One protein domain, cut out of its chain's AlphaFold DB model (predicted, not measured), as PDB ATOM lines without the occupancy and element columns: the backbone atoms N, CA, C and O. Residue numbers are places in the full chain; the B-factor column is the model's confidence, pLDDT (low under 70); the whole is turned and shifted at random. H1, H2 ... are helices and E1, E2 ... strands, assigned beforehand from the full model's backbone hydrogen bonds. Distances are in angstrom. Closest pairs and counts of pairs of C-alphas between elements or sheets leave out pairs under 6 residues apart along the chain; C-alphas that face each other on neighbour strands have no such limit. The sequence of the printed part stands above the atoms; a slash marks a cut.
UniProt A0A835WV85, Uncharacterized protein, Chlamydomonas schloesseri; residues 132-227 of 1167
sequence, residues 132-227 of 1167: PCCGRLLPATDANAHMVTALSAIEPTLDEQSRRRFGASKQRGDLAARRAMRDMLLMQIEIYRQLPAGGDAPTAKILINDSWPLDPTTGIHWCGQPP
ATOM      1  N   PRO A 132      -9.623  49.674  51.837       91.44
ATOM      2  CA  PRO A 132      -8.614  48.763  52.388       91.44
ATOM      3  C   PRO A 132      -7.267  49.445  52.630       91.44
ATOM      4  O   PRO A 132      -6.523  49.051  53.512       91.44
ATOM      5  N   CYS A 133      -6.953  50.498  51.875       90.50
ATOM      6  CA  CYS A 133      -5.669  51.176  51.985       90.50
ATOM      7  C   CYS A 133      -5.528  52.043  53.249       90.50
ATOM      8  O   CYS A 133      -4.407  52.276  53.684       90.50
ATOM      9  N   CYS A 134      -6.627  52.551  53.823       91.88
ATOM     10  CA  CYS A 134      -6.576  53.493  54.953       91.88
ATOM     11  C   CYS A 134      -7.606  53.231  56.063       91.88
ATOM     12  O   CYS A 134      -7.684  53.997  57.018       91.88
ATOM     13  N   GLY A 135      -8.447  52.199  55.944       91.38
ATOM     14  CA  GLY A 135      -9.439  51.805  56.952       91.38
ATOM     15  C   GLY A 135     -10.633  52.746  57.135       91.38
ATOM     16  O   GLY A 135     -11.515  52.435  57.936       91.38
ATOM     17  N   ARG A 136     -10.696  53.875  56.422       92.88
ATOM     18  CA  ARG A 136     -11.813  54.828  56.523       92.88
ATOM     19  C   ARG A 136     -13.076  54.227  55.899       92.88
ATOM     20  O   ARG A 136     -13.026  53.715  54.780       92.88
ATOM     21  N   LEU A 137     -14.193  54.312  56.625       93.38
ATOM     22  CA  LEU A 137     -15.542  54.002  56.143       93.38
ATOM     23  C   LEU A 137     -16.081  55.221  55.382       93.38
ATOM     24  O   LEU A 137     -16.112  56.320  55.932       93.38
ATOM     25  N   LEU A 138     -16.453  55.034  54.118       93.69
ATOM     26  CA  LEU A 138     -16.682  56.115  53.154       93.69
ATOM     27  C   LEU A 138     -17.880  55.807  52.239       93.69
ATOM     28  O   LEU A 138     -18.123  54.633  51.951       93.69
ATOM     29  N   PRO A 139     -18.589  56.821  51.708       92.88
ATOM     30  CA  PRO A 139     -19.558  56.642  50.625       92.88
ATOM     31  C   PRO A 139     -18.957  55.910  49.413       92.88
ATOM     32  O   PRO A 139     -17.760  55.994  49.144       92.88
ATOM     33  N   ALA A 140     -19.777  55.187  48.645       90.56
ATOM     34  CA  ALA A 140     -19.302  54.321  47.558       90.56
ATOM     35  C   ALA A 140     -18.610  55.050  46.389       90.56
ATOM     36  O   ALA A 140     -17.854  54.416  45.649       90.56
ATOM     37  N   THR A 141     -18.858  56.351  46.215       91.31
ATOM     38  CA  THR A 141     -18.123  57.245  45.305       91.31
ATOM     39  C   THR A 141     -16.695  57.461  45.792       91.31
ATOM     40  O   THR A 141     -15.733  57.225  45.064       91.31
ATOM     41  N   ASP A 142     -16.566  57.826  47.060       94.06
ATOM     42  CA  ASP A 142     -15.335  58.308  47.678       94.06
ATOM     43  C   ASP A 142     -14.410  57.118  47.961       94.06
ATOM     44  O   ASP A 142     -13.225  57.141  47.639       94.06
ATOM     45  N   ALA A 143     -14.980  56.002  48.425       93.38
ATOM     46  CA  ALA A 143     -14.290  54.720  48.511       93.38
ATOM     47  C   ALA A 143     -13.789  54.234  47.139       93.38
ATOM     48  O   ALA A 143     -12.695  53.678  47.052       93.38
ATOM     49  N   ASN A 144     -14.555  54.445  46.059       94.19
ATOM     50  CA  ASN A 144     -14.104  54.100  44.709       94.19
ATOM     51  C   ASN A 144     -12.929  54.985  44.276       94.19
ATOM     52  O   ASN A 144     -11.950  54.456  43.759       94.19
ATOM     53  N   ALA A 145     -12.990  56.296  44.536       95.44
ATOM     54  CA  ALA A 145     -11.872  57.204  44.293       95.44
ATOM     55  C   ALA A 145     -10.622  56.775  45.083       95.44
ATOM     56  O   ALA A 145      -9.566  56.594  44.491       95.44
ATOM     57  N   HIS A 146     -10.748  56.495  46.385       95.12
ATOM     58  CA  HIS A 146      -9.629  56.047  47.220       95.12
ATOM     59  C   HIS A 146      -9.015  54.727  46.723       95.12
ATOM     60  O   HIS A 146      -7.792  54.596  46.696       95.12
ATOM     61  N   MET A 147      -9.835  53.754  46.304       95.31
ATOM     62  CA  MET A 147      -9.339  52.487  45.750       95.31
ATOM     63  C   MET A 147      -8.675  52.664  44.378       95.31
ATOM     64  O   MET A 147      -7.657  52.025  44.118       95.31
ATOM     65  N   VAL A 148      -9.200  53.547  43.522       96.31
ATOM     66  CA  VAL A 148      -8.581  53.888  42.232       96.31
ATOM     67  C   VAL A 148      -7.252  54.620  42.432       96.31
ATOM     68  O   VAL A 148      -6.287  54.275  41.755       96.31
ATOM     69  N   THR A 149      -7.158  55.567  43.368       96.00
ATOM     70  CA  THR A 149      -5.892  56.238  43.707       96.00
ATOM     71  C   THR A 149      -4.873  55.230  44.236       96.00
ATOM     72  O   THR A 149      -3.772  55.157  43.700       96.00
ATOM     73  N   ALA A 150      -5.260  54.378  45.195       95.00
ATOM     74  CA  ALA A 150      -4.367  53.366  45.765       95.00
ATOM     75  C   ALA A 150      -3.833  52.383  44.716       95.00
ATOM     76  O   ALA A 150      -2.629  52.158  44.652       95.00
ATOM     77  N   LEU A 151      -4.706  51.841  43.859       95.25
ATOM     78  CA  LEU A 151      -4.283  50.935  42.790       95.25
ATOM     79  C   LEU A 151      -3.510  51.631  41.668       95.25
ATOM     80  O   LEU A 151      -2.726  50.961  41.011       95.25
ATOM     81  N   SER A 152      -3.687  52.941  41.464       95.25
ATOM     82  CA  SER A 152      -2.864  53.715  40.521       95.25
ATOM     83  C   SER A 152      -1.461  53.964  41.078       95.25
ATOM     84  O   SER A 152      -0.489  53.859  40.340       95.25
ATOM     85  N   ALA A 153      -1.340  54.231  42.384       91.75
ATOM     86  CA  ALA A 153      -0.052  54.410  43.053       91.75
ATOM     87  C   ALA A 153       0.800  53.125  43.044       91.75
ATOM     88  O   ALA A 153       2.010  53.199  42.850       91.75
ATOM     89  N   ILE A 154       0.170  51.950  43.185       91.50
ATOM     90  CA  ILE A 154       0.850  50.644  43.095       91.50
ATOM     91  C   ILE A 154       0.746  49.981  41.706       91.50
ATOM     92  O   ILE A 154       1.197  48.853  41.531       91.50
ATOM     93  N   GLU A 155       0.206  50.659  40.683       93.06
ATOM     94  CA  GLU A 155       0.051  50.114  39.317       93.06
ATOM     95  C   GLU A 155       1.368  49.572  38.701       93.06
ATOM     96  O   GLU A 155       1.320  48.551  37.998       93.06
ATOM     97  N   PRO A 156       2.556  50.156  38.991       91.12
ATOM     98  CA  PRO A 156       3.842  49.587  38.585       91.12
ATOM     99  C   PRO A 156       4.191  48.252  39.261       91.12
ATOM    100  O   PRO A 156       4.820  47.414  38.618       91.12
ATOM    101  N   THR A 157       3.779  48.025  40.517       87.25
ATOM    102  CA  THR A 157       4.087  46.798  41.283       87.25
ATOM    103  C   THR A 157       3.007  45.718  41.173       87.25
ATOM    104  O   THR A 157       3.281  44.556  41.473       87.25
ATOM    105  N   LEU A 158       1.813  46.050  40.661       90.06
ATOM    106  CA  LEU A 158       0.833  45.053  40.219       90.06
ATOM    107  C   LEU A 158       1.425  44.136  39.139       90.06
ATOM    108  O   LEU A 158       2.043  44.601  38.178       90.06
ATOM    109  N   ASP A 159       1.144  42.836  39.239       91.69
ATOM    110  CA  ASP A 159       1.402  41.889  38.158       91.69
ATOM    111  C   ASP A 159       0.557  42.219  36.911       91.69
ATOM    112  O   ASP A 159      -0.482  42.879  36.985       91.69
ATOM    113  N   GLU A 160       0.971  41.722  35.748       93.38
ATOM    114  CA  GLU A 160       0.333  42.043  34.465       93.38
ATOM    115  C   GLU A 160      -1.141  41.587  34.370       93.38
ATOM    116  O   GLU A 160      -1.937  42.210  33.660       93.38
ATOM    117  N   GLN A 161      -1.557  40.544  35.100       92.69
ATOM    118  CA  GLN A 161      -2.961  40.138  35.150       92.69
ATOM    119  C   GLN A 161      -3.775  41.085  36.044       92.69
ATOM    120  O   GLN A 161      -4.854  41.524  35.634       92.69
ATOM    121  N   SER A 162      -3.271  41.434  37.231       93.31
ATOM    122  CA  SER A 162      -3.909  42.409  38.126       93.31
ATOM    123  C   SER A 162      -3.964  43.804  37.505       93.31
ATOM    124  O   SER A 162      -5.011  44.441  37.557       93.31
ATOM    125  N   ARG A 163      -2.909  44.249  36.814       94.25
ATOM    126  CA  ARG A 163      -2.870  45.529  36.088       94.25
ATOM    127  C   ARG A 163      -3.954  45.604  35.007       94.25
ATOM    128  O   ARG A 163      -4.737  46.553  34.976       94.25
ATOM    129  N   ARG A 164      -4.109  44.553  34.187       93.44
ATOM    130  CA  ARG A 164      -5.205  44.450  33.196       93.44
ATOM    131  C   ARG A 164      -6.592  44.428  33.848       93.44
ATOM    132  O   ARG A 164      -7.509  45.096  33.367       93.44
ATOM    133  N   ARG A 165      -6.761  43.692  34.955       93.50
ATOM    134  CA  ARG A 165      -8.013  43.670  35.740       93.50
ATOM    135  C   ARG A 165      -8.327  45.035  36.353       93.50
ATOM    136  O   ARG A 165      -9.499  45.415  36.396       93.50
ATOM    137  N   PHE A 166      -7.312  45.770  36.803       95.56
ATOM    138  CA  PHE A 166      -7.455  47.115  37.340       95.56
ATOM    139  C   PHE A 166      -7.888  48.093  36.251       95.56
ATOM    140  O   PHE A 166      -8.930  48.715  36.428       95.56
ATOM    141  N   GLY A 167      -7.211  48.150  35.099       93.44
ATOM    142  CA  GLY A 167      -7.615  49.012  33.977       93.44
ATOM    143  C   GLY A 167      -9.086  48.826  33.568       93.44
ATOM    144  O   GLY A 167      -9.825  49.800  33.427       93.44
ATOM    145  N   ALA A 168      -9.556  47.574  33.503       91.94
ATOM    146  CA  ALA A 168     -10.957  47.236  33.217       91.94
ATOM    147  C   ALA A 168     -11.949  47.496  34.378       91.94
ATOM    148  O   ALA A 168     -13.165  47.455  34.172       91.94
ATOM    149  N   SER A 169     -11.465  47.724  35.602       93.00
ATOM    150  CA  SER A 169     -12.285  48.024  36.791       93.00
ATOM    151  C   SER A 169     -12.342  49.528  37.088       93.00
ATOM    152  O   SER A 169     -13.418  50.047  37.385       93.00
ATOM    153  N   LYS A 170     -11.211  50.226  36.914       91.56
ATOM    154  CA  LYS A 170     -10.975  51.669  37.102       91.56
ATOM    155  C   LYS A 170     -12.056  52.533  36.447       91.56
ATOM    156  O   LYS A 170     -12.503  53.507  37.040       91.56
ATOM    157  N   GLN A 171     -12.524  52.127  35.264       87.81
ATOM    158  CA  GLN A 171     -13.529  52.853  34.479       87.81
ATOM    159  C   GLN A 171     -14.991  52.583  34.875       87.81
ATOM    160  O   GLN A 171     -15.839  53.435  34.624       87.81
ATOM    161  N   ARG A 172     -15.338  51.416  35.448       86.69
ATOM    162  CA  ARG A 172     -16.761  51.038  35.604       86.69
ATOM    163  C   ARG A 172     -17.435  51.643  36.831       86.69
ATOM    164  O   ARG A 172     -18.633  51.894  36.791       86.69
ATOM    165  N   GLY A 173     -16.708  51.784  37.942       82.81
ATOM    166  CA  GLY A 173     -17.266  52.271  39.215       82.81
ATOM    167  C   GLY A 173     -18.439  51.448  39.781       82.81
ATOM    168  O   GLY A 173     -19.131  51.910  40.692       82.81
ATOM    169  N   ASP A 174     -18.693  50.244  39.258       89.69
ATOM    170  CA  ASP A 174     -19.761  49.353  39.714       89.69
ATOM    171  C   ASP A 174     -19.340  48.537  40.951       89.69
ATOM    172  O   ASP A 174     -18.190  48.576  41.397       89.69
ATOM    173  N   LEU A 175     -20.278  47.794  41.551       88.62
ATOM    174  CA  LEU A 175     -19.964  46.956  42.714       88.62
ATOM    175  C   LEU A 175     -18.910  45.888  42.390       88.62
ATOM    176  O   LEU A 175     -18.047  45.610  43.220       88.62
ATOM    177  N   ALA A 176     -18.972  45.289  41.200       89.94
ATOM    178  CA  ALA A 176     -18.038  44.248  40.793       89.94
ATOM    179  C   ALA A 176     -16.610  44.800  40.629       89.94
ATOM    180  O   ALA A 176     -15.650  44.114  40.967       89.94
ATOM    181  N   ALA A 177     -16.465  46.045  40.170       91.94
ATOM    182  CA  ALA A 177     -15.212  46.778  40.075       91.94
ATOM    183  C   ALA A 177     -14.710  47.181  41.460       91.94
ATOM    184  O   ALA A 177     -13.566  46.875  41.778       91.94
ATOM    185  N   ARG A 178     -15.554  47.781  42.317       92.19
ATOM    186  CA  ARG A 178     -15.186  48.080  43.715       92.19
ATOM    187  C   ARG A 178     -14.705  46.832  44.448       92.19
ATOM    188  O   ARG A 178     -13.659  46.881  45.083       92.19
ATOM    189  N   ARG A 179     -15.413  45.707  44.309       92.50
ATOM    190  CA  ARG A 179     -14.992  44.426  44.882       92.50
ATOM    191  C   ARG A 179     -13.669  43.943  44.287       92.50
ATOM    192  O   ARG A 179     -12.767  43.629  45.045       92.50
ATOM    193  N   ALA A 180     -13.527  43.905  42.962       93.19
ATOM    194  CA  ALA A 180     -12.281  43.462  42.333       93.19
ATOM    195  C   ALA A 180     -11.082  44.335  42.750       93.19
ATOM    196  O   ALA A 180     -10.004  43.809  43.005       93.19
ATOM    197  N   MET A 181     -11.276  45.652  42.866       95.19
ATOM    198  CA  MET A 181     -10.257  46.599  43.322       95.19
ATOM    199  C   MET A 181      -9.927  46.432  44.809       95.19
ATOM    200  O   MET A 181      -8.753  46.418  45.165       95.19
ATOM    201  N   ARG A 182     -10.930  46.220  45.670       93.69
ATOM    202  CA  ARG A 182     -10.731  45.840  47.077       93.69
ATOM    203  C   ARG A 182      -9.924  44.552  47.203       93.69
ATOM    204  O   ARG A 182      -8.945  44.521  47.938       93.69
ATOM    205  N   ASP A 183     -10.331  43.508  46.488       92.44
ATOM    206  CA  ASP A 183      -9.733  42.177  46.589       92.44
ATOM    207  C   ASP A 183      -8.282  42.195  46.032       92.44
ATOM    208  O   ASP A 183      -7.402  41.548  46.598       92.44
ATOM    209  N   MET A 184      -7.989  43.020  45.009       93.44
ATOM    210  CA  MET A 184      -6.618  43.315  44.548       93.44
ATOM    211  C   MET A 184      -5.794  44.112  45.575       93.44
ATOM    212  O   MET A 184      -4.635  43.776  45.808       93.44
ATOM    213  N   LEU A 185      -6.369  45.134  46.222       92.44
ATOM    214  CA  LEU A 185      -5.675  45.895  47.270       92.44
ATOM    215  C   LEU A 185      -5.342  45.028  48.482       92.44
ATOM    216  O   LEU A 185      -4.222  45.098  48.969       92.44
ATOM    217  N   LEU A 186      -6.275  44.195  48.950       91.12
ATOM    218  CA  LEU A 186      -6.043  43.288  50.076       91.12
ATOM    219  C   LEU A 186      -4.927  42.279  49.772       91.12
ATOM    220  O   LEU A 186      -4.066  42.063  50.620       91.12
ATOM    221  N   MET A 187      -4.886  41.730  48.553       90.50
ATOM    222  CA  MET A 187      -3.790  40.865  48.105       90.50
ATOM    223  C   MET A 187      -2.436  41.588  48.139       90.50
ATOM    224  O   MET A 187      -1.462  41.032  48.637       90.50
ATOM    225  N   GLN A 188      -2.368  42.830  47.656       89.69
ATOM    226  CA  GLN A 188      -1.127  43.611  47.665       89.69
ATOM    227  C   GLN A 188      -0.707  44.021  49.082       89.69
ATOM    228  O   GLN A 188       0.452  43.853  49.441       89.69
ATOM    229  N   ILE A 189      -1.640  44.474  49.926       87.94
ATOM    230  CA  ILE A 189      -1.393  44.761  51.349       87.94
ATOM    231  C   ILE A 189      -0.769  43.543  52.048       87.94
ATOM    232  O   ILE A 189       0.155  43.698  52.843       87.94
ATOM    233  N   GLU A 190      -1.245  42.339  51.732       87.50
ATOM    234  CA  GLU A 190      -0.740  41.100  52.317       87.50
ATOM    235  C   GLU A 190       0.637  40.694  51.760       87.50
ATOM    236  O   GLU A 190       1.524  40.348  52.536       87.50
ATOM    237  N   ILE A 191       0.888  40.855  50.453       86.75
ATOM    238  CA  ILE A 191       2.234  40.687  49.868       86.75
ATOM    239  C   ILE A 191       3.239  41.643  50.534       86.75
ATOM    240  O   ILE A 191       4.314  41.213  50.950       86.75
ATOM    241  N   TYR A 192       2.882  42.920  50.707       81.75
ATOM    242  CA  TYR A 192       3.739  43.917  51.361       81.75
ATOM    243  C   TYR A 192       3.993  43.620  52.851       81.75
ATOM    244  O   TYR A 192       5.048  43.989  53.358       81.75
ATOM    245  N   ARG A 193       3.075  42.937  53.551       81.19
ATOM    246  CA  ARG A 193       3.287  42.451  54.930       81.19
ATOM    247  C   ARG A 193       4.229  41.253  55.016       81.19
ATOM    248  O   ARG A 193       4.901  41.092  56.030       81.19
ATOM    249  N   GLN A 194       4.248  40.410  53.987       80.81
ATOM    250  CA  GLN A 194       5.060  39.190  53.941       80.81
ATOM    251  C   GLN A 194       6.497  39.437  53.454       80.81
ATOM    252  O   GLN A 194       7.342  38.550  53.582       80.81
ATOM    253  N   LEU A 195       6.803  40.632  52.936       75.12
ATOM    254  CA  LEU A 195       8.178  41.039  52.649       75.12
ATOM    255  C   LEU A 195       8.996  41.083  53.957       75.12
ATOM    256  O   LEU A 195       8.639  41.826  54.874       75.12
ATOM    257  N   PRO A 196      10.099  40.319  54.075       62.94
ATOM    258  CA  PRO A 196      10.873  40.279  55.307       62.94
ATOM    259  C   PRO A 196      11.543  41.633  55.568       62.94
ATOM    260  O   PRO A 196      12.255  42.162  54.714       62.94
ATOM    261  N   ALA A 197      11.384  42.161  56.784       57.59
ATOM    262  CA  ALA A 197      11.999  43.413  57.246       57.59
ATOM    263  C   ALA A 197      13.515  43.269  57.542       57.59
ATOM    264  O   ALA A 197      13.997  43.714  58.585       57.59
ATOM    265  N   GLY A 198      14.236  42.579  56.651       42.50
ATOM    266  CA  GLY A 198      15.607  42.082  56.814       42.50
ATOM    267  C   GLY A 198      16.537  42.407  55.640       42.50
ATOM    268  O   GLY A 198      17.456  41.644  55.364       42.50
ATOM    269  N   GLY A 199      16.284  43.512  54.941       44.25
ATOM    270  CA  GLY A 199      17.306  44.244  54.190       44.25
ATOM    271  C   GLY A 199      17.454  45.636  54.801       44.25
ATOM    272  O   GLY A 199      16.475  46.166  55.327       44.25
ATOM    273  N   ASP A 200      18.645  46.234  54.730       47.25
ATOM    274  CA  ASP A 200      19.033  47.451  55.473       47.25
ATOM    275  C   ASP A 200      18.381  48.768  54.990       47.25
ATOM    276  O   ASP A 200      18.948  49.853  55.114       47.25
ATOM    277  N   ALA A 201      17.165  48.697  54.446       44.19
ATOM    278  CA  ALA A 201      16.319  49.847  54.164       44.19
ATOM    279  C   ALA A 201      15.549  50.252  55.443       44.19
ATOM    280  O   ALA A 201      14.578  49.577  55.805       44.19
ATOM    281  N   PRO A 202      15.895  51.371  56.120       43.78
ATOM    282  CA  PRO A 202      15.238  51.788  57.369       43.78
ATOM    283  C   PRO A 202      13.748  52.149  57.203       43.78
ATOM    284  O   PRO A 202      13.036  52.343  58.184       43.78
ATOM    285  N   THR A 203      13.257  52.208  55.965       46.44
ATOM    286  CA  THR A 203      11.868  52.475  55.575       46.44
ATOM    287  C   THR A 203      10.941  51.257  55.643       46.44
ATOM    288  O   THR A 203       9.730  51.433  55.754       46.44
ATOM    289  N   ALA A 204      11.453  50.019  55.625       42.94
ATOM    290  CA  ALA A 204      10.608  48.815  55.578       42.94
ATOM    291  C   ALA A 204       9.860  48.508  56.895       42.94
ATOM    292  O   ALA A 204       8.974  47.656  56.924       42.94
ATOM    293  N   LYS A 205      10.210  49.183  58.001       41.47
ATOM    294  CA  LYS A 205       9.759  48.828  59.358       41.47
ATOM    295  C   LYS A 205       8.615  49.687  59.910       41.47
ATOM    296  O   LYS A 205       8.304  49.582  61.094       41.47
ATOM    297  N   ILE A 206       7.926  50.471  59.072       46.75
ATOM    298  CA  ILE A 206       6.687  51.197  59.444       46.75
ATOM    299  C   ILE A 206       5.462  50.250  59.412       46.75
ATOM    300  O   ILE A 206       4.387  50.567  58.910       46.75
ATOM    301  N   LEU A 207       5.634  49.060  59.992       44.56
ATOM    302  CA  LEU A 207       4.559  48.162  60.399       44.56
ATOM    303  C   LEU A 207       4.131  48.564  61.815       44.56
ATOM    304  O   LEU A 207       4.494  47.926  62.801       44.56
ATOM    305  N   ILE A 208       3.375  49.660  61.930       47.38
ATOM    306  CA  ILE A 208       2.659  49.951  63.176       47.38
ATOM    307  C   ILE A 208       1.570  48.875  63.295       47.38
ATOM    308  O   ILE A 208       0.840  48.650  62.334       47.38
ATOM    309  N   ASN A 209       1.447  48.210  64.447       44.38
ATOM    310  CA  ASN A 209       0.695  46.944  64.575       44.38
ATOM    311  C   ASN A 209      -0.808  46.982  64.192       44.38
ATOM    312  O   ASN A 209      -1.406  45.924  64.027       44.38
ATOM    313  N   ASP A 210      -1.402  48.164  63.987       49.12
ATOM    314  CA  ASP A 210      -2.774  48.355  63.477       49.12
ATOM    315  C   ASP A 210      -2.856  49.251  62.216       49.12
ATOM    316  O   ASP A 210      -3.951  49.602  61.763       49.12
ATOM    317  N   SER A 211      -1.726  49.680  61.634       53.59
ATOM    318  CA  SER A 211      -1.726  50.503  60.418       53.59
ATOM    319  C   SER A 211      -1.747  49.652  59.153       53.59
ATOM    320  O   SER A 211      -0.844  48.853  58.904       53.59
ATOM    321  N   TRP A 212      -2.725  49.921  58.291       65.00
ATOM    322  CA  TRP A 212      -2.615  49.664  56.855       65.00
ATOM    323  C   TRP A 212      -1.330  50.287  56.292       65.00
ATOM    324  O   TRP A 212      -0.903  51.313  56.833       65.00
ATOM    325  N   PRO A 213      -0.728  49.727  55.222       64.81
ATOM    326  CA  PRO A 213       0.536  50.221  54.702       64.81
ATOM    327  C   PRO A 213       0.473  51.724  54.424       64.81
ATOM    328  O   PRO A 213      -0.426  52.242  53.751       64.81
ATOM    329  N   LEU A 214       1.444  52.409  55.010       74.25
ATOM    330  CA  LEU A 214       1.833  53.759  54.657       74.25
ATOM    331  C   LEU A 214       2.949  53.624  53.626       74.25
ATOM    332  O   LEU A 214       3.816  52.762  53.765       74.25
ATOM    333  N   ASP A 215       2.942  54.468  52.603       73.94
ATOM    334  CA  ASP A 215       4.147  54.702  51.822       73.94
ATOM    335  C   ASP A 215       5.211  55.275  52.780       73.94
ATOM    336  O   ASP A 215       4.983  56.332  53.381       73.94
ATOM    337  N   PRO A 216       6.354  54.592  52.972       67.19
ATOM    338  CA  PRO A 216       7.332  54.986  53.974       67.19
ATOM    339  C   PRO A 216       8.153  56.215  53.562       67.19
ATOM    340  O   PRO A 216       8.943  56.703  54.364       67.19
ATOM    341  N   THR A 217       7.983  56.716  52.333       75.88
ATOM    342  CA  THR A 217       8.619  57.953  51.860       75.88
ATOM    343  C   THR A 217       7.769  59.194  52.136       75.88
ATOM    344  O   THR A 217       8.322  60.250  52.436       75.88
ATOM    345  N   THR A 218       6.436  59.072  52.101       81.81
ATOM    346  CA  THR A 218       5.504  60.193  52.332       81.81
ATOM    347  C   THR A 218       4.812  60.160  53.695       81.81
ATOM    348  O   THR A 218       4.337  61.194  54.159       81.81
ATOM    349  N   GLY A 219       4.716  58.995  54.347       84.25
ATOM    350  CA  GLY A 219       3.902  58.809  55.554       84.25
ATOM    351  C   GLY A 219       2.388  58.834  55.288       84.25
ATOM    352  O   GLY A 219       1.600  59.006  56.218       84.25
ATOM    353  N   ILE A 220       1.978  58.678  54.025       89.56
ATOM    354  CA  ILE A 220       0.590  58.740  53.546       89.56
ATOM    355  C   ILE A 220       0.174  57.337  53.065       89.56
ATOM    356  O   ILE A 220       0.996  56.556  52.593       89.56
ATOM    357  N   HIS A 221      -1.102  56.969  53.185       90.38
ATOM    358  CA  HIS A 221      -1.609  55.730  52.582       90.38
ATOM    359  C   HIS A 221      -1.640  55.846  51.047       90.38
ATOM    360  O   HIS A 221      -1.949  56.919  50.533       90.38
ATOM    361  N   TRP A 222      -1.440  54.749  50.299       92.12
ATOM    362  CA  TRP A 222      -1.437  54.758  48.820       92.12
ATOM    363  C   TRP A 222      -2.679  55.418  48.183       92.12
ATOM    364  O   TRP A 222      -2.603  55.939  47.076       92.12
ATOM    365  N   CYS A 223      -3.825  55.463  48.875       94.31
ATOM    366  CA  CYS A 223      -5.011  56.218  48.448       94.31
ATOM    367  C   CYS A 223      -4.888  57.757  48.553       94.31
ATOM    368  O   CYS A 223      -5.901  58.446  48.440       94.31
ATOM    369  N   GLY A 224      -3.696  58.301  48.818       92.44
ATOM    370  CA  GLY A 224      -3.435  59.736  48.978       92.44
ATOM    371  C   GLY A 224      -3.974  60.343  50.279       92.44
ATOM    372  O   GLY A 224      -4.080  61.560  50.384       92.44
ATOM    373  N   GLN A 225      -4.352  59.517  51.262       94.19
ATOM    374  CA  GLN A 225      -4.945  59.980  52.524       94.19
ATOM    375  C   GLN A 225      -3.959  59.861  53.687       94.19
ATOM    376  O   GLN A 225      -3.316  58.815  53.821       94.19
ATOM    377  N   PRO A 226      -3.879  60.867  54.577       92.00
ATOM    378  CA  PRO A 226      -3.063  60.760  55.778       92.00
ATOM    379  C   PRO A 226      -3.600  59.658  56.714       92.00
ATOM    380  O   PRO A 226      -4.769  59.253  56.593       92.00
ATOM    381  N   PRO A 227      -2.790  59.192  57.681       89.19
ATOM    382  CA  PRO A 227      -3.247  58.303  58.744       89.19
ATOM    383  C   PRO A 227      -4.531  58.817  59.410       89.19
ATOM    384  O   PRO A 227      -4.685  60.018  59.628       89.19
TER     385      PRO A 227
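This is residues 132 to 227 of the 1167 residues of an uncharacterized protein of Chlamydomonas schloesseri (UniProt A0A835WV85). Three helices form a small, splayed bundle: H1 and H2 pack on the first part of the long helix H3, and the three centres make a triangle. After H3, a long stretch with no named element, residues 195 to 227, runs on past the end of that helix and folds back toward H1. The printed part has 96 residues, with one named strand and three named helices in the order E1, H1, H2, H3, and its class is mostly helix. It is compact, with a radius of gyration of the C-alphas of 13.4 A, and the C-alphas span 41 by 29 by 18 A.

The longest helix, H3, holds residues 175 to 194 and measures 28.5 A from C-alpha 175 at (-19.964, 46.956, 42.714) to C-alpha 194 at (5.060, 39.190, 53.941). H1, residues 140 to 153, is 19.8 A long, and H2, residues 160 to 170, is 15.1 A long. The short strand E1 is residues 137 to 139, 7.3 A long, beginning at C-alpha 137 at (-15.542, 54.002, 56.143).

H1, H2 and H3 are an up and down bundle, each helix running against the one before it in the chain. H3 touches H2 with residues 176 to 184 alone; the closest C-alphas, of Ser 169 and Ala 177, are 4.6 A apart. The two run opposite ways at a steep tilt of 40 degrees and form a helical hairpin. H3 touches H1 with residues 178 to 185 alone, closest at the C-alphas of Asn 144 and Arg 178, 6.2 A apart. These two run the same way at a steep tilt of 43 degrees. H1 and H2 are close but not clearly touching: their closest C-alphas, of Val 148 and Lys 170, are 6.1 A apart, and they run opposite ways at a shallow tilt of 32 degrees. E1 pairs with no named strand and is apart from H2 and H3. In H1, H2 and H3 every O i to N i+4 pair is within hydrogen-bond range. Residues 214 to 215 pair with residues 220 to 221, antiparallel, in stretches too short to be named.

The two C-alphas farthest apart, those of Asp 174 and Asp 200, are 41.9 A apart. The printed part has no cut. The links E1 to H1 and H2 to H3 are tight, and H1 to H2 is short, with 6 residues between. The mean pLDDT of the printed part is 82.5; residues 196 to 213 and residue 216 are under 70.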